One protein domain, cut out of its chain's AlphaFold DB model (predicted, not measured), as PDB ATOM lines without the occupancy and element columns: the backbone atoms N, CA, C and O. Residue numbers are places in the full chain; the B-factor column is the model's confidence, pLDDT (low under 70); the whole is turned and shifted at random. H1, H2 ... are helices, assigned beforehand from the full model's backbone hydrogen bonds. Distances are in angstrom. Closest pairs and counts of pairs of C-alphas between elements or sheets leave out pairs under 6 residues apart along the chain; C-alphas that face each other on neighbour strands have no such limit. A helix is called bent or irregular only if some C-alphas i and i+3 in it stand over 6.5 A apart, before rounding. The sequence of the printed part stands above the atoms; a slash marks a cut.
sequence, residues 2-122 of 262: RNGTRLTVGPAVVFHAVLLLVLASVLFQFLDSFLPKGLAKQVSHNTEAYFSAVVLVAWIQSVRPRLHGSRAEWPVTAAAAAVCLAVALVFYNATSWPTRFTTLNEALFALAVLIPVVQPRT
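Overview. This is residues 2 to 122 of the 262 residues of an uncharacterized protein of Actinomadura namibiensis (UniProt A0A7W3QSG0). What shape is this? Four long, roughly aligned helices make a flat slab: H1 packs on H4, H4 on H7 and H7 on H5. The short helices H2, H3 and H6 sit at one end, and residues 2 to 7 stick out at the other. What is it made of? The printed part has 121 residues with seven named helices, H1 to H7, and no named strand; it is all helix, only just loose, close to compact, with a radius of gyration of the C-alphas of 16.4 A and spans of 48, 37 and 20 A.

Arrangement. What does the first helix touch? H1, residues 9 to 27, touches residues 47 to 54 alone of H4, residues 47 to 67, opposite ways at a shallow tilt of 31 degrees; closest are C-alphas His 16 and Val 54, 5.9 A. Is there a bundle? H4, H5, residues 73 to 93, and H7, residues 104 to 118, form an up-and-down bundle, each running against the one before. H7 touches H5, closest C-alphas Ala 112 and Ala 81, 4.1 A, and H4, closest C-alphas Ala 107 and Glu 48, 5.0 A. Where are the short helices? H2, residues 31 to 34, and H3, residues 37 to 44, touch no helix but are near H1; residues 91 to 92 alone of H5 only just touch H6, residues 99 to 102, with 3 pairs of C-alphas within 8 A, closest Phe 91 and Thr 102, 4.9 A. Do backbone O i and N i+4 pair? Every pair is within hydrogen-bond range in H1, H3 and H5, 14 of 17 in H4 and 10 of 11 in H7; H2 and H6 are too short.

Along the chain. Where are the ends? H1 begins at C-alpha 9 (151.629, 158.067, 127.987), and H7 ends at C-alpha 118 (154.823, 174.484, 141.000). How long are the helices? H1 measures 25.9 A, H4 28.1 A, H5 30.6 A and H7 20.1 A. Is one uneven? H4 has a kink of 33 degrees near residue 60 and is only just irregular: C-alphas 61 and 64 are 6.7 A apart.

Size, cuts and confidence. How large is it? The C-alphas farthest apart, Pro 36 and Arg 71, are 50.9 A apart. Is it continuous and confident? The printed part has no cut, its links between helices are tight, and residues 2 to 9 are under pLDDT 70.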
ATOM      1  N   ARG A   2     140.444 166.397 123.740       39.84
ATOM      2  CA  ARG A   2     141.540 166.278 122.755       39.84
ATOM      3  C   ARG A   2     142.086 164.845 122.671       39.84
ATOM      4  O   ARG A   2     142.492 164.300 123.691       39.84
ATOM      5  N   ASN A   3     142.267 164.337 121.450       37.84
ATOM      6  CA  ASN A   3     143.019 163.118 121.089       37.84
ATOM      7  C   ASN A   3     144.520 163.126 121.490       37.84
ATOM      8  O   ASN A   3     145.286 162.273 121.053       37.84
ATOM      9  N   GLY A   4     144.965 164.066 122.332       43.38
ATOM     10  CA  GLY A   4     146.354 164.185 122.792       43.38
ATOM     11  C   GLY A   4     146.715 163.290 123.983       43.38
ATOM     12  O   GLY A   4     147.869 163.266 124.394       43.38
ATOM     13  N   THR A   5     145.757 162.554 124.557       50.75
ATOM     14  CA  THR A   5     145.969 161.770 125.787       50.75
ATOM     15  C   THR A   5     146.701 160.451 125.581       50.75
ATOM     16  O   THR A   5     147.337 159.993 126.516       50.75
ATOM     17  N   ARG A   6     146.661 159.827 124.395       46.94
ATOM     18  CA  ARG A   6     147.306 158.511 124.189       46.94
ATOM     19  C   ARG A   6     148.820 158.589 123.967       46.94
ATOM     20  O   ARG A   6     149.510 157.593 124.140       46.94
ATOM     21  N   LEU A   7     149.346 159.752 123.585       49.44
ATOM     22  CA  LEU A   7     150.705 159.879 123.039       49.44
ATOM     23  C   LEU A   7     151.735 160.419 124.039       49.44
ATOM     24  O   LEU A   7     152.920 160.136 123.896       49.44
ATOM     25  N   THR A   8     151.285 161.103 125.089       58.31
ATOM     26  CA  THR A   8     152.120 161.477 126.240       58.31
ATOM     27  C   THR A   8     152.342 160.315 127.212       58.31
ATOM     28  O   THR A   8     153.220 160.400 128.063       58.31
ATOM     29  N   VAL A   9     151.580 159.222 127.077       68.50
ATOM     30  CA  VAL A   9     151.629 158.067 127.987       68.50
ATOM     31  C   VAL A   9     152.892 157.240 127.774       68.50
ATOM     32  O   VAL A   9     153.516 156.869 128.753       68.50
ATOM     33  N   GLY A  10     153.326 156.997 126.531       81.12
ATOM     34  CA  GLY A  10     154.492 156.144 126.249       81.12
ATOM     35  C   GLY A  10     155.794 156.645 126.895       81.12
ATOM     36  O   GLY A  10     156.341 155.957 127.754       81.12
ATOM     37  N   PRO A  11     156.276 157.857 126.554       84.06
ATOM     38  CA  PRO A  11     157.487 158.421 127.156       84.06
ATOM     39  C   PRO A  11     157.374 158.614 128.671       84.06
ATOM     40  O   PRO A  11     158.348 158.391 129.386       84.06
ATOM     41  N   ALA A  12     156.187 158.983 129.170       86.06
ATOM     42  CA  ALA A  12     155.938 159.100 130.602       86.06
ATOM     43  C   ALA A  12     156.080 157.751 131.307       86.06
ATOM     44  O   ALA A  12     156.791 157.664 132.301       86.06
ATOM     45  N   VAL A  13     155.443 156.702 130.784       89.50
ATOM     46  CA  VAL A  13     155.513 155.349 131.343       89.50
ATOM     47  C   VAL A  13     156.950 154.856 131.342       89.50
ATOM     48  O   VAL A  13     157.398 154.385 132.377       89.50
ATOM     49  N   VAL A  14     157.697 155.024 130.246       92.56
ATOM     50  CA  VAL A  14     159.112 154.620 130.195       92.56
ATOM     51  C   VAL A  14     159.935 155.378 131.234       92.56
ATOM     52  O   VAL A  14     160.662 154.752 131.998       92.56
ATOM     53  N   PHE A  15     159.796 156.703 131.317       93.38
ATOM     54  CA  PHE A  15     160.534 157.512 132.286       93.38
ATOM     55  C   PHE A  15     160.247 157.091 133.734       93.38
ATOM     56  O   PHE A  15     161.176 156.827 134.495       93.38
ATOM     57  N   HIS A  16     158.968 156.975 134.108       94.06
ATOM     58  CA  HIS A  16     158.587 156.585 135.465       94.06
ATOM     59  C   HIS A  16     158.961 155.131 135.751       94.06
ATOM     60  O   HIS A  16     159.465 154.854 136.831       94.06
ATOM     61  N   ALA A  17     158.772 154.209 134.803       94.50
ATOM     62  CA  ALA A  17     159.140 152.807 134.978       94.50
ATOM     63  C   ALA A  17     160.648 152.642 135.180       94.50
ATOM     64  O   ALA A  17     161.054 151.918 136.081       94.50
ATOM     65  N   VAL A  18     161.476 153.345 134.399       95.38
ATOM     66  CA  VAL A  18     162.937 153.320 134.560       95.38
ATOM     67  C   VAL A  18     163.339 153.890 135.917       95.38
ATOM     68  O   VAL A  18     164.085 153.235 136.639       95.38
ATOM     69  N   LEU A  19     162.828 155.063 136.312       95.00
ATOM     70  CA  LEU A  19     163.177 155.649 137.611       95.00
ATOM     71  C   LEU A  19     162.677 154.815 138.795       95.00
ATOM     72  O   LEU A  19     163.415 154.640 139.757       95.00
ATOM     73  N   LEU A  20     161.463 154.265 138.723       95.75
ATOM     74  CA  LEU A  20     160.928 153.378 139.758       95.75
ATOM     75  C   LEU A  20     161.713 152.068 139.836       95.75
ATOM     76  O   LEU A  20     161.949 151.578 140.935       95.75
ATOM     77  N   LEU A  21     162.153 151.518 138.700       95.44
ATOM     78  CA  LEU A  21     163.006 150.332 138.669       95.44
ATOM     79  C   LEU A  21     164.372 150.618 139.295       95.44
ATOM     80  O   LEU A  21     164.847 149.813 140.095       95.44
ATOM     81  N   VAL A  22     164.992 151.758 138.974       93.31
ATOM     82  CA  VAL A  22     166.251 152.193 139.601       93.31
ATOM     83  C   VAL A  22     166.052 152.375 141.104       93.31
ATOM     84  O   VAL A  22     166.822 151.819 141.884       93.31
ATOM     85  N   LEU A  23     164.991 153.071 141.519       93.25
ATOM     86  CA  LEU A  23     164.680 153.304 142.927       93.25
ATOM     87  C   LEU A  23     164.460 151.985 143.678       93.25
ATOM     88  O   LEU A  23     165.083 151.762 144.710       93.25
ATOM     89  N   ALA A  24     163.650 151.073 143.136       93.25
ATOM     90  CA  ALA A  24     163.454 149.744 143.707       93.25
ATOM     91  C   ALA A  24     164.783 148.975 143.788       93.25
ATOM     92  O   ALA A  24     165.091 148.385 144.820       93.25
ATOM     93  N   SER A  25     165.609 149.036 142.743       91.88
ATOM     94  CA  SER A  25     166.912 148.364 142.718       91.88
ATOM     95  C   SER A  25     167.859 148.877 143.801       91.88
ATOM     96  O   SER A  25     168.586 148.076 144.388       91.88
ATOM     97  N   VAL A  26     167.831 150.178 144.103       89.75
ATOM     98  CA  VAL A  26     168.587 150.743 145.229       89.75
ATOM     99  C   VAL A  26     167.982 150.314 146.569       89.75
ATOM    100  O   VAL A  26     168.693 149.809 147.437       89.75
ATOM    101  N   LEU A  27     166.666 150.470 146.745       89.06
ATOM    102  CA  LEU A  27     165.983 150.184 148.011       89.06
ATOM    103  C   LEU A  27     166.060 148.702 148.414       89.06
ATOM    104  O   LEU A  27     166.085 148.390 149.608       89.06
ATOM    105  N   PHE A  28     166.147 147.796 147.440       90.94
ATOM    106  CA  PHE A  28     166.318 146.356 147.647       90.94
ATOM    107  C   PHE A  28     167.767 145.869 147.479       90.94
ATOM    108  O   PHE A  28     168.000 144.667 147.535       90.94
ATOM    109  N   GLN A  29     168.741 146.775 147.308       86.94
ATOM    110  CA  GLN A  29     170.173 146.452 147.171       86.94
ATOM    111  C   GLN A  29     170.514 145.503 146.008       86.94
ATOM    112  O   GLN A  29     171.549 144.839 146.010       86.94
ATOM    113  N   PHE A  30     169.686 145.455 144.963       90.06
ATOM    114  CA  PHE A  30     169.969 144.618 143.798       90.06
ATOM    115  C   PHE A  30     171.209 145.100 143.035       90.06
ATOM    116  O   PHE A  30     171.941 144.284 142.479       90.06
ATOM    117  N   LEU A  31     171.491 146.409 143.040       86.25
ATOM    118  CA  LEU A  31     172.603 146.988 142.276       86.25
ATOM    119  C   LEU A  31     173.982 146.462 142.691       86.25
ATOM    120  O   LEU A  31     174.853 146.340 141.830       86.25
ATOM    121  N   ASP A  32     174.161 146.095 143.961       85.19
ATOM    122  CA  ASP A  32     175.438 145.586 144.481       85.19
ATOM    123  C   ASP A  32     175.841 144.248 143.843       85.19
ATOM    124  O   ASP A  32     177.018 143.890 143.839       85.19
ATOM    125  N   SER A  33     174.872 143.524 143.270       87.88
ATOM    126  CA  SER A  33     175.094 142.244 142.588       87.88
ATOM    127  C   SER A  33     175.386 142.386 141.090       87.88
ATOM    128  O   SER A  33     175.932 141.462 140.491       87.88
ATOM    129  N   PHE A  34     175.030 143.517 140.469       88.75
ATOM    130  CA  PHE A  34     175.108 143.699 139.009       88.75
ATOM    131  C   PHE A  34     176.114 144.762 138.565       88.75
ATOM    132  O   PHE A  34     176.567 144.730 137.421       88.75
ATOM    133  N   LEU A  35     176.455 145.717 139.434       88.31
ATOM    134  CA  LEU A  35     177.325 146.840 139.098       88.31
ATOM    135  C   LEU A  35     178.639 146.801 139.889       88.31
ATOM    136  O   LEU A  35     178.674 146.345 141.032       88.31
ATOM    137  N   PRO A  36     179.733 147.356 139.333       91.44
ATOM    138  CA  PRO A  36     180.931 147.651 140.108       91.44
ATOM    139  C   PRO A  36     180.588 148.486 141.348       91.44
ATOM    140  O   PRO A  36     179.842 149.461 141.247       91.44
ATOM    141  N   LYS A  37     181.189 148.159 142.502       85.00
ATOM    142  CA  LYS A  37     180.891 148.787 143.808       85.00
ATOM    143  C   LYS A  37     180.864 150.322 143.773       85.00
ATOM    144  O   LYS A  37     180.033 150.939 144.429       85.00
ATOM    145  N   GLY A  38     181.757 150.942 142.997       83.62
ATOM    146  CA  GLY A  38     181.792 152.399 142.831       83.62
ATOM    147  C   GLY A  38     180.542 152.960 142.148       83.62
ATOM    148  O   GLY A  38     179.981 153.943 142.623       83.62
ATOM    149  N   LEU A  39     180.071 152.306 141.081       84.19
ATOM    150  CA  LEU A  39     178.867 152.711 140.352       84.19
ATOM    151  C   LEU A  39     177.599 152.427 141.159       84.19
ATOM    152  O   LEU A  39     176.733 153.292 141.232       84.19
ATOM    153  N   ALA A  40     177.511 151.265 141.816       83.56
ATOM    154  CA  ALA A  40     176.382 150.933 142.687       83.56
ATOM    155  C   ALA A  40     176.206 151.987 143.793       83.56
ATOM    156  O   ALA A  40     175.113 152.525 143.982       83.56
ATOM    157  N   LYS A  41     177.312 152.370 144.444       85.12
ATOM    158  CA  LYS A  41     177.324 153.419 145.468       85.12
ATOM    159  C   LYS A  41     176.908 154.782 144.914       85.12
ATOM    160  O   LYS A  41     176.086 155.453 145.525       85.12
ATOM    161  N   GLN A  42     177.436 155.182 143.756       84.38
ATOM    162  CA  GLN A  42     177.057 156.449 143.121       84.38
ATOM    163  C   GLN A  42     175.568 156.493 142.778       84.38
ATOM    164  O   GLN A  42     174.913 157.486 143.070       84.38
ATOM    165  N   VAL A  43     175.005 155.428 142.205       85.25
ATOM    166  CA  VAL A  43     173.567 155.377 141.901       85.25
ATOM    167  C   VAL A  43     172.741 155.398 143.189       85.25
ATOM    168  O   VAL A  43     171.724 156.082 143.239       85.25
ATOM    169  N   SER A  44     173.194 154.705 144.237       85.69
ATOM    170  CA  SER A  44     172.499 154.661 145.524       85.69
ATOM    171  C   SER A  44     172.482 155.991 146.275       85.69
ATOM    172  O   SER A  44     171.580 156.193 147.077       85.69
ATOM    173  N   HIS A  45     173.450 156.876 146.045       87.38
ATOM    174  CA  HIS A  45     173.518 158.215 146.648       87.38
ATOM    175  C   HIS A  45     172.696 159.272 145.885       87.38
ATOM    176  O   HIS A  45     173.035 160.445 145.936       87.38
ATOM    177  N   ASN A  46     171.754 158.860 145.037       91.00
ATOM    178  CA  ASN A  46     170.928 159.776 144.239       91.00
ATOM    179  C   ASN A  46     169.444 159.399 144.308       91.00
ATOM    180  O   ASN A  46     168.662 159.662 143.388       91.00
ATOM    181  N   THR A  47     169.064 158.673 145.359       93.00
ATOM    182  CA  THR A  47     167.722 158.107 145.497       93.00
ATOM    183  C   THR A  47     166.654 159.166 145.661       93.00
ATOM    184  O   THR A  47     165.546 158.984 145.147       93.00
ATOM    185  N   GLU A  48     166.969 160.261 146.343       94.56
ATOM    186  CA  GLU A  48     166.016 161.336 146.588       94.56
ATOM    187  C   GLU A  48     165.734 162.081 145.290       94.56
ATOM    188  O   GLU A  48     164.576 162.320 144.950       94.56
ATOM    189  N   ALA A  49     166.769 162.321 144.487       95.50
ATOM    190  CA  ALA A  49     166.654 162.899 143.160       95.50
ATOM    191  C   ALA A  49     165.744 162.064 142.247       95.50
ATOM    192  O   ALA A  49     164.875 162.617 141.565       95.50
ATOM    193  N   TYR A  50     165.891 160.733 142.244       96.19
ATOM    194  CA  TYR A  50     165.014 159.848 141.467       96.19
ATOM    195  C   TYR A  50     163.575 159.884 141.979       96.19
ATOM    196  O   TYR A  50     162.639 160.001 141.181       96.19
ATOM    197  N   PHE A  51     163.391 159.822 143.297       97.19
ATOM    198  CA  PHE A  51     162.075 159.860 143.923       97.19
ATOM    199  C   PHE A  51     161.356 161.192 143.653       97.19
ATOM    200  O   PHE A  51     160.234 161.208 143.137       97.19
ATOM    201  N   SER A  52     162.018 162.320 143.904       97.75
ATOM    202  CA  SER A  52     161.491 163.655 143.630       97.75
ATOM    203  C   SER A  52     161.216 163.867 142.145       97.75
ATOM    204  O   SER A  52     160.215 164.502 141.809       97.75
ATOM    205  N   ALA A  53     162.031 163.310 141.243       97.62
ATOM    206  CA  ALA A  53     161.782 163.389 139.804       97.62
ATOM    207  C   ALA A  53     160.490 162.656 139.421       97.62
ATOM    208  O   ALA A  53     159.672 163.222 138.694       97.62
ATOM    209  N   VAL A  54     160.264 161.446 139.945       97.50
ATOM    210  CA  VAL A  54     159.013 160.692 139.746       97.50
ATOM    211  C   VAL A  54     157.812 161.515 140.210       97.50
ATOM    212  O   VAL A  54     156.867 161.712 139.443       97.50
ATOM    213  N   VAL A  55     157.851 162.041 141.437       98.00
ATOM    214  CA  VAL A  55     156.714 162.774 142.014       98.00
ATOM    215  C   VAL A  55     156.470 164.101 141.291       98.00
ATOM    216  O   VAL A  55     155.337 164.382 140.899       98.00
ATOM    217  N   LEU A  56     157.508 164.915 141.066       97.56
ATOM    218  CA  LEU A  56     157.357 166.222 140.417       97.56
ATOM    219  C   LEU A  56     156.936 166.096 138.957       97.56
ATOM    220  O   LEU A  56     156.072 166.856 138.518       97.56
ATOM    221  N   VAL A  57     157.504 165.155 138.199       96.88
ATOM    222  CA  VAL A  57     157.096 164.941 136.805       96.88
ATOM    223  C   VAL A  57     155.641 164.484 136.751       96.88
ATOM    224  O   VAL A  57     154.856 165.075 136.002       96.88
ATOM    225  N   ALA A  58     155.247 163.509 137.579       96.19
ATOM    226  CA  ALA A  58     153.859 163.068 137.669       96.19
ATOM    227  C   ALA A  58     152.922 164.231 138.030       96.19
ATOM    228  O   ALA A  58     151.884 164.419 137.384       96.19
ATOM    229  N   TRP A  59     153.308 165.059 139.005       97.50
ATOM    230  CA  TRP A  59     152.528 166.220 139.417       97.50
ATOM    231  C   TRP A  59     152.374 167.235 138.282       97.50
ATOM    232  O   TRP A  59     151.251 167.557 137.889       97.50
ATOM    233  N   ILE A  60     153.486 167.704 137.712       95.56
ATOM    234  CA  ILE A  60     153.513 168.757 136.687       95.56
ATOM    235  C   ILE A  60     152.799 168.312 135.407       95.56
ATOM    236  O   ILE A  60     152.058 169.101 134.817       95.56
ATOM    237  N   GLN A  61     153.006 167.068 134.972       93.75
ATOM    238  CA  GLN A  61     152.445 166.565 133.721       93.75
ATOM    239  C   GLN A  61     150.985 166.126 133.854       93.75
ATOM    240  O   GLN A  61     150.191 166.356 132.940       93.75
ATOM    241  N   SER A  62     150.631 165.453 134.950       93.12
ATOM    242  CA  SER A  62     149.362 164.721 135.039       93.12
ATOM    243  C   SER A  62     148.366 165.352 136.000       93.12
ATOM    244  O   SER A  62     147.170 165.376 135.704       93.12
ATOM    245  N   VAL A  63     148.819 165.842 137.152       95.56
ATOM    246  CA  VAL A  63     147.923 166.336 138.209       95.56
ATOM    247  C   VAL A  63     147.623 167.814 138.006       95.56
ATOM    248  O   VAL A  63     146.469 168.197 137.798       95.56
ATOM    249  N   ARG A  64     148.670 168.641 137.964       95.19
ATOM    250  CA  ARG A  64     148.579 170.095 137.845       95.19
ATOM    251  C   ARG A  64     147.662 170.547 136.700       95.19
ATOM    252  O   ARG A  64     146.788 171.369 136.972       95.19
ATOM    253  N   PRO A  65     147.761 170.028 135.456       93.12
ATOM    254  CA  PRO A  65     146.918 170.503 134.359       93.12
ATOM    255  C   PRO A  65     145.433 170.164 134.530       93.12
ATOM    256  O   PRO A  65     144.593 170.858 133.965       93.12
ATOM    257  N   ARG A  66     145.101 169.111 135.292       94.19
ATOM    258  CA  ARG A  66     143.714 168.698 135.570       94.19
ATOM    259  C   ARG A  66     143.090 169.498 136.708       94.19
ATOM    260  O   ARG A  66     141.884 169.708 136.713       94.19
ATOM    261  N   LEU A  67     143.913 169.925 137.661       94.75
ATOM    262  CA  LEU A  67     143.478 170.735 138.793       94.75
ATOM    263  C   LEU A  67     143.338 172.214 138.447       94.75
ATOM    264  O   LEU A  67     142.590 172.922 139.114       94.75
ATOM    265  N   HIS A  68     144.059 172.683 137.436       91.94
ATOM    266  CA  HIS A  68     144.190 174.102 137.169       91.94
ATOM    267  C   HIS A  68     142.846 174.788 136.863       91.94
ATOM    268  O   HIS A  68     142.122 174.375 135.956       91.94
ATOM    269  N   GLY A  69     142.521 175.849 137.610       90.88
ATOM    270  CA  GLY A  69     141.257 176.586 137.499       90.88
ATOM    271  C   GLY A  69     140.053 175.887 138.143       90.88
ATOM    272  O   GLY A  69     138.941 176.411 138.086       90.88
ATOM    273  N   SER A  70     140.246 174.718 138.758       95.12
ATOM    274  CA  SER A  70     139.190 174.001 139.475       95.12
ATOM    275  C   SER A  70     139.086 174.454 140.935       95.12
ATOM    276  O   SER A  70     140.060 174.896 141.543       95.12
ATOM    277  N   ARG A  71     137.914 174.257 141.555       96.06
ATOM    278  CA  ARG A  71     137.731 174.478 143.005       96.06
ATOM    279  C   ARG A  71     138.613 173.559 143.865       96.06
ATOM    280  O   ARG A  71     138.881 173.877 145.016       96.06
ATOM    281  N   ALA A  72     139.056 172.435 143.304       96.81
ATOM    282  CA  ALA A  72     139.906 171.456 143.970       96.81
ATOM    283  C   ALA A  72     141.407 171.783 143.867       96.81
ATOM    284  O   ALA A  72     142.208 171.075 144.472       96.81
ATOM    285  N   GLU A  73     141.797 172.843 143.144       96.31
ATOM    286  CA  GLU A  73     143.201 173.173 142.880       96.31
ATOM    287  C   GLU A  73     144.043 173.248 144.157       96.31
ATOM    288  O   GLU A  73     144.980 172.470 144.338       96.31
ATOM    289  N   TRP A  74     143.678 174.145 145.070       97.38
ATOM    290  CA  TRP A  74     144.410 174.346 146.316       97.38
ATOM    291  C   TRP A  74     144.158 173.270 147.372       97.38
ATOM    292  O   TRP A  74     145.140 172.847 147.976       97.38
ATOM    293  N   PRO A  75     142.927 172.752 147.572       98.12
ATOM    294  CA  PRO A  75     142.702 171.642 148.495       98.12
ATOM    295  C   PRO A  75     143.540 170.399 148.172       98.12
ATOM    296  O   PRO A  75     144.179 169.850 149.064       98.12
ATOM    297  N   VAL A  76     143.602 169.981 146.903       98.06
ATOM    298  CA  VAL A  76     144.383 168.796 146.506       98.06
ATOM    299  C   VAL A  76     145.886 169.073 146.583       98.06
ATOM    300  O   VAL A  76     146.641 168.215 147.031       98.06
ATOM    301  N   THR A  77     146.326 170.278 146.209       97.94
ATOM    302  CA  THR A  77     147.735 170.693 146.338       97.94
ATOM    303  C   THR A  77     148.185 170.715 147.800       97.94
ATOM    304  O   THR A  77     149.243 170.179 148.124       97.94
ATOM    305  N   ALA A  78     147.369 171.280 148.695       98.12
ATOM    306  CA  ALA A  78     147.640 171.323 150.129       98.12
ATOM    307  C   ALA A  78     147.612 169.922 150.754       98.12
ATOM    308  O   ALA A  78     148.490 169.601 151.547       98.12
ATOM    309  N   ALA A  79     146.661 169.070 150.360       98.38
ATOM    310  CA  ALA A  79     146.612 167.683 150.814       98.38
ATOM    311  C   ALA A  79     147.861 166.902 150.380       98.38
ATOM    312  O   ALA A  79     148.463 166.217 151.199       98.38
ATOM    313  N   ALA A  80     148.297 167.042 149.126       98.38
ATOM    314  CA  ALA A  80     149.515 166.394 148.640       98.38
ATOM    315  C   ALA A  80     150.769 166.884 149.382       98.38
ATOM    316  O   ALA A  80     151.602 166.069 149.780       98.38
ATOM    317  N   ALA A  81     150.875 168.194 149.627       98.38
ATOM    318  CA  ALA A  81     151.948 168.777 150.429       98.38
ATOM    319  C   ALA A  81     151.945 168.253 151.875       98.38
ATOM    320  O   ALA A  81     152.988 167.857 152.389       98.38
ATOM    321  N   ALA A  82     150.769 168.194 152.505       98.50
ATOM    322  CA  ALA A  82     150.601 167.685 153.863       98.50
ATOM    323  C   ALA A  82     150.936 166.191 153.964       98.50
ATOM    324  O   ALA A  82     151.586 165.782 154.920       98.50
ATOM    325  N   VAL A  83     150.556 165.385 152.965       98.50
ATOM    326  CA  VAL A  83     150.942 163.968 152.891       98.50
ATOM    327  C   VAL A  83     152.458 163.832 152.756       98.50
ATOM    328  O   VAL A  83     153.049 163.057 153.501       98.50
ATOM    329  N   CYS A  84     153.104 164.610 151.879       98.44
ATOM    330  CA  CYS A  84     154.566 164.593 151.762       98.44
ATOM    331  C   CYS A  84     155.233 164.950 153.096       98.44
ATOM    332  O   CYS A  84     156.111 164.221 153.545       98.44
ATOM    333  N   LEU A  85     154.770 166.010 153.768       98.25
ATOM    334  CA  LEU A  85     155.293 166.430 155.068       98.25
ATOM    335  C   LEU A  85     155.087 165.361 156.151       98.25
ATOM    336  O   LEU A  85     156.006 165.069 156.909       98.25
ATOM    337  N   ALA A  86     153.901 164.757 156.222       98.12
ATOM    338  CA  ALA A  86     153.604 163.715 157.199       98.12
ATOM    339  C   ALA A  86     154.507 162.488 157.001       98.12
ATOM    340  O   ALA A  86     155.082 161.990 157.966       98.12
ATOM    341  N   VAL A  87     154.685 162.032 155.757       97.56
ATOM    342  CA  VAL A  87     155.579 160.903 155.452       97.56
ATOM    343  C   VAL A  87     157.042 161.277 155.712       97.56
ATOM    344  O   VAL A  87     157.769 160.462 156.277       97.56
ATOM    345  N   ALA A  88     157.463 162.511 155.399       96.38
ATOM    346  CA  ALA A  88     158.806 163.007 155.721       96.38
ATOM    347  C   ALA A  88     159.087 162.922 157.225       96.38
ATOM    348  O   ALA A  88     160.129 162.421 157.635       96.38
ATOM    349  N   LEU A  89     158.132 163.359 158.052       96.12
ATOM    350  CA  LEU A  89     158.241 163.302 159.508       96.12
ATOM    351  C   LEU A  89     158.282 161.861 160.026       96.12
ATOM    352  O   LEU A  89     159.045 161.581 160.949       96.12
ATOM    353  N   VAL A  90     157.514 160.940 159.434       96.69
ATOM    354  CA  VAL A  90     157.608 159.511 159.773       96.69
ATOM    355  C   VAL A  90     159.013 158.991 159.473       96.69
ATOM    356  O   VAL A  90     159.618 158.375 160.344       96.69
ATOM    357  N   PHE A  91     159.559 159.277 158.290       94.81
ATOM    358  CA  PHE A  91     160.880 158.788 157.881       94.81
ATOM    359  C   PHE A  91     162.008 159.415 158.709       94.81
ATOM    360  O   PHE A  91     162.924 158.706 159.118       94.81
ATOM    361  N   TYR A  92     161.900 160.708 159.029       92.56
ATOM    362  CA  TYR A  92     162.842 161.425 159.891       92.56
ATOM    363  C   TYR A  92     162.906 160.832 161.308       92.56
ATOM    364  O   TYR A  92     163.979 160.752 161.897       92.56
ATOM    365  N   ASN A  93     161.770 160.383 161.854       93.94
ATOM    366  CA  ASN A  93     161.703 159.803 163.201       93.94
ATOM    367  C   ASN A  93     161.869 158.270 163.225       93.94
ATOM    368  O   ASN A  93     161.917 157.677 164.305       93.94
ATOM    369  N   ALA A  94     161.967 157.605 162.070       93.12
ATOM    370  CA  ALA A  94     162.079 156.150 161.961       93.12
ATOM    371  C   ALA A  94     163.525 155.660 162.176       93.12
ATOM    372  O   ALA A  94     164.134 155.054 161.298       93.12
ATOM    373  N   THR A  95     164.080 155.894 163.368       88.94
ATOM    374  CA  THR A  95     165.491 155.605 163.702       88.94
ATOM    375  C   THR A  95     165.899 154.132 163.570       88.94
ATOM    376  O   THR A  95     167.084 153.836 163.448       88.94
ATOM    377  N   SER A  96     164.942 153.201 163.581       92.38
ATOM    378  CA  SER A  96     165.179 151.762 163.421       92.38
ATOM    379  C   SER A  96     165.146 151.275 161.968       92.38
ATOM    380  O   SER A  96     165.391 150.095 161.713       92.38
ATOM    381  N   TRP A  97     164.814 152.141 161.007       91.50
ATOM    382  CA  TRP A  97     164.697 151.757 159.601       91.50
ATOM    383  C   TRP A  97     166.053 151.803 158.887       91.50
ATOM    384  O   TRP A  97     166.947 152.553 159.281       91.50
ATOM    385  N   PRO A  98     166.237 151.025 157.804       90.81
ATOM    386  CA  PRO A  98     167.458 151.110 157.013       90.81
ATOM    387  C   PRO A  98     167.645 152.515 156.421       90.81
ATOM    388  O   PRO A  98     166.706 153.071 155.851       90.81
ATOM    389  N   THR A  99     168.876 153.038 156.466       87.88
ATOM    390  CA  THR A  99     169.212 154.422 156.072       87.88
ATOM    391  C   THR A  99     168.703 154.813 154.684       87.88
ATOM    392  O   THR A  99     168.218 155.915 154.489       87.88
ATOM    393  N   ARG A 100     168.724 153.877 153.728       87.56
ATOM    394  CA  ARG A 100     168.216 154.064 152.354       87.56
ATOM    395  C   ARG A 100     166.736 154.457 152.260       87.56
ATOM    396  O   ARG A 100     166.312 154.972 151.234       87.56
ATOM    397  N   PHE A 101     165.941 154.154 153.287       89.12
ATOM    398  CA  PHE A 101     164.561 154.619 153.386       89.12
ATOM    399  C   PHE A 101     164.489 155.939 154.137       89.12
ATOM    400  O   PHE A 101     163.771 156.831 153.701       89.12
ATOM    401  N   THR A 102     165.225 156.076 155.243       90.38
ATOM    402  CA  THR A 102     165.131 157.265 156.095       90.38
ATOM    403  C   THR A 102     165.614 158.523 155.389       90.38
ATOM    404  O   THR A 102     165.029 159.561 155.649       90.38
ATOM    405  N   THR A 103     166.594 158.436 154.477       90.25
ATOM    406  CA  THR A 103     167.089 159.585 153.690       90.25
ATOM    407  C   THR A 103     166.035 160.158 152.739       90.25
ATOM    408  O   THR A 103     165.981 161.353 152.507       90.25
ATOM    409  N   LEU A 104     165.053 159.366 152.288       93.44
ATOM    410  CA  LEU A 104     163.964 159.891 151.447       93.44
ATOM    411  C   LEU A 104     163.108 160.976 152.142       93.44
ATOM    412  O   LEU A 104     162.260 161.594 151.492       93.44
ATOM    413  N   ASN A 105     163.296 161.210 153.446       95.31
ATOM    414  CA  ASN A 105     162.660 162.302 154.173       95.31
ATOM    415  C   ASN A 105     163.001 163.685 153.588       95.31
ATOM    416  O   ASN A 105     162.102 164.520 153.499       95.31
ATOM    417  N   GLU A 106     164.242 163.924 153.164       94.50
ATOM    418  CA  GLU A 106     164.690 165.203 152.596       94.50
ATOM    419  C   GLU A 106     163.985 165.494 151.262       94.50
ATOM    420  O   GLU A 106     163.332 166.534 151.098       94.50
ATOM    421  N   ALA A 107     163.966 164.505 150.366       96.00
ATOM    422  CA  ALA A 107     163.122 164.484 149.171       96.00
ATOM    423  C   ALA A 107     161.666 164.901 149.465       96.00
ATOM    424  O   ALA A 107     161.084 165.734 148.760       96.00
ATOM    425  N   LEU A 108     161.060 164.316 150.502       97.81
ATOM    426  CA  LEU A 108     159.667 164.552 150.881       97.81
ATOM    427  C   LEU A 108     159.446 165.942 151.494       97.81
ATOM    428  O   LEU A 108     158.440 166.582 151.170       97.81
ATOM    429  N   PHE A 109     160.376 166.447 152.311       97.81
ATOM    430  CA  PHE A 109     160.349 167.833 152.790       97.81
ATOM    431  C   PHE A 109     160.420 168.819 151.622       97.81
ATOM    432  O   PHE A 109     159.619 169.758 151.554       97.81
ATOM    433  N   ALA A 110     161.311 168.576 150.657       97.25
ATOM    434  CA  ALA A 110     161.410 169.405 149.464       97.25
ATOM    435  C   ALA A 110     160.106 169.368 148.653       97.25
ATOM    436  O   ALA A 110     159.595 170.416 148.254       97.25
ATOM    437  N   LEU A 111     159.518 168.185 148.449       98.44
ATOM    438  CA  LEU A 111     158.250 168.014 147.730       98.44
ATOM    439  C   LEU A 111     157.071 168.703 148.422       98.44
ATOM    440  O   LEU A 111     156.243 169.304 147.732       98.44
ATOM    441  N   ALA A 112     157.013 168.671 149.756       98.25
ATOM    442  CA  ALA A 112     155.975 169.351 150.530       98.25
ATOM    443  C   ALA A 112     155.931 170.860 150.240       98.25
ATOM    444  O   ALA A 112     154.858 171.462 150.229       98.25
ATOM    445  N   VAL A 113     157.082 171.464 149.936       97.62
ATOM    446  CA  VAL A 113     157.184 172.879 149.550       97.62
ATOM    447  C   VAL A 113     157.060 173.061 148.035       97.62
ATOM    448  O   VAL A 113     156.363 173.969 147.570       97.62
ATOM    449  N   LEU A 114     157.700 172.205 147.237       97.19
ATOM    450  CA  LEU A 114     157.734 172.357 145.785       97.19
ATOM    451  C   LEU A 114     156.380 172.134 145.122       97.19
ATOM    452  O   LEU A 114     156.078 172.846 144.167       97.19
ATOM    453  N   ILE A 115     155.553 171.204 145.606       97.75
ATOM    454  CA  ILE A 115     154.216 170.950 145.047       97.75
ATOM    455  C   ILE A 115     153.367 172.242 145.038       97.75
ATOM    456  O   ILE A 115     152.919 172.650 143.958       97.75
ATOM    457  N   PRO A 116     153.215 172.962 146.168       96.56
ATOM    458  CA  PRO A 116     152.608 174.291 146.183       96.56
ATOM    459  C   PRO A 116     153.302 175.303 145.268       96.56
ATOM    460  O   PRO A 116     152.625 176.062 144.578       96.56
ATOM    461  N   VAL A 117     154.638 175.314 145.209       94.50
ATOM    462  CA  VAL A 117     155.405 176.266 144.378       94.50
ATOM    463  C   VAL A 117     155.187 176.039 142.878       94.50
ATOM    464  O   VAL A 117     155.109 176.998 142.102       94.50
ATOM    465  N   VAL A 118     155.053 174.792 142.421       95.19
ATOM    466  CA  VAL A 118     154.823 174.484 141.000       95.19
ATOM    467  C   VAL A 118     153.354 174.612 140.596       95.19
ATOM    468  O   VAL A 118     153.060 174.661 139.400       95.19
ATOM    469  N   GLN A 119     152.429 174.755 141.547       95.38
ATOM    470  CA  GLN A 119     151.001 174.822 141.246       95.38
ATOM    471  C   GLN A 119     150.570 176.109 140.504       95.38
ATOM    472  O   GLN A 119     149.970 175.976 139.432       95.38
ATOM    473  N   PRO A 120     150.915 177.340 140.949       91.56
ATOM    474  CA  PRO A 120     150.449 178.578 140.326       91.56
ATOM    475  C   PRO A 120     150.688 178.677 138.813       91.56
ATOM    476  O   PRO A 120     151.701 178.206 138.272       91.56
ATOM    477  N   ARG A 121     149.769 179.367 138.122       82.19
ATOM    478  CA  ARG A 121     149.930 179.762 136.709       82.19
ATOM    479  C   ARG A 121     150.831 180.977 136.561       82.19
ATOM    480  O   ARG A 121     151.708 180.993 135.705       82.19
ATOM    481  N   THR A 122     150.580 181.995 137.380       78.12
ATOM    482  CA  THR A 122     151.265 183.284 137.303       78.12
ATOM    483  C   THR A 122     152.606 183.180 138.004       78.12
ATOM    484  O   THR A 122     152.664 182.882 139.195       78.12
TER     485      THR A 122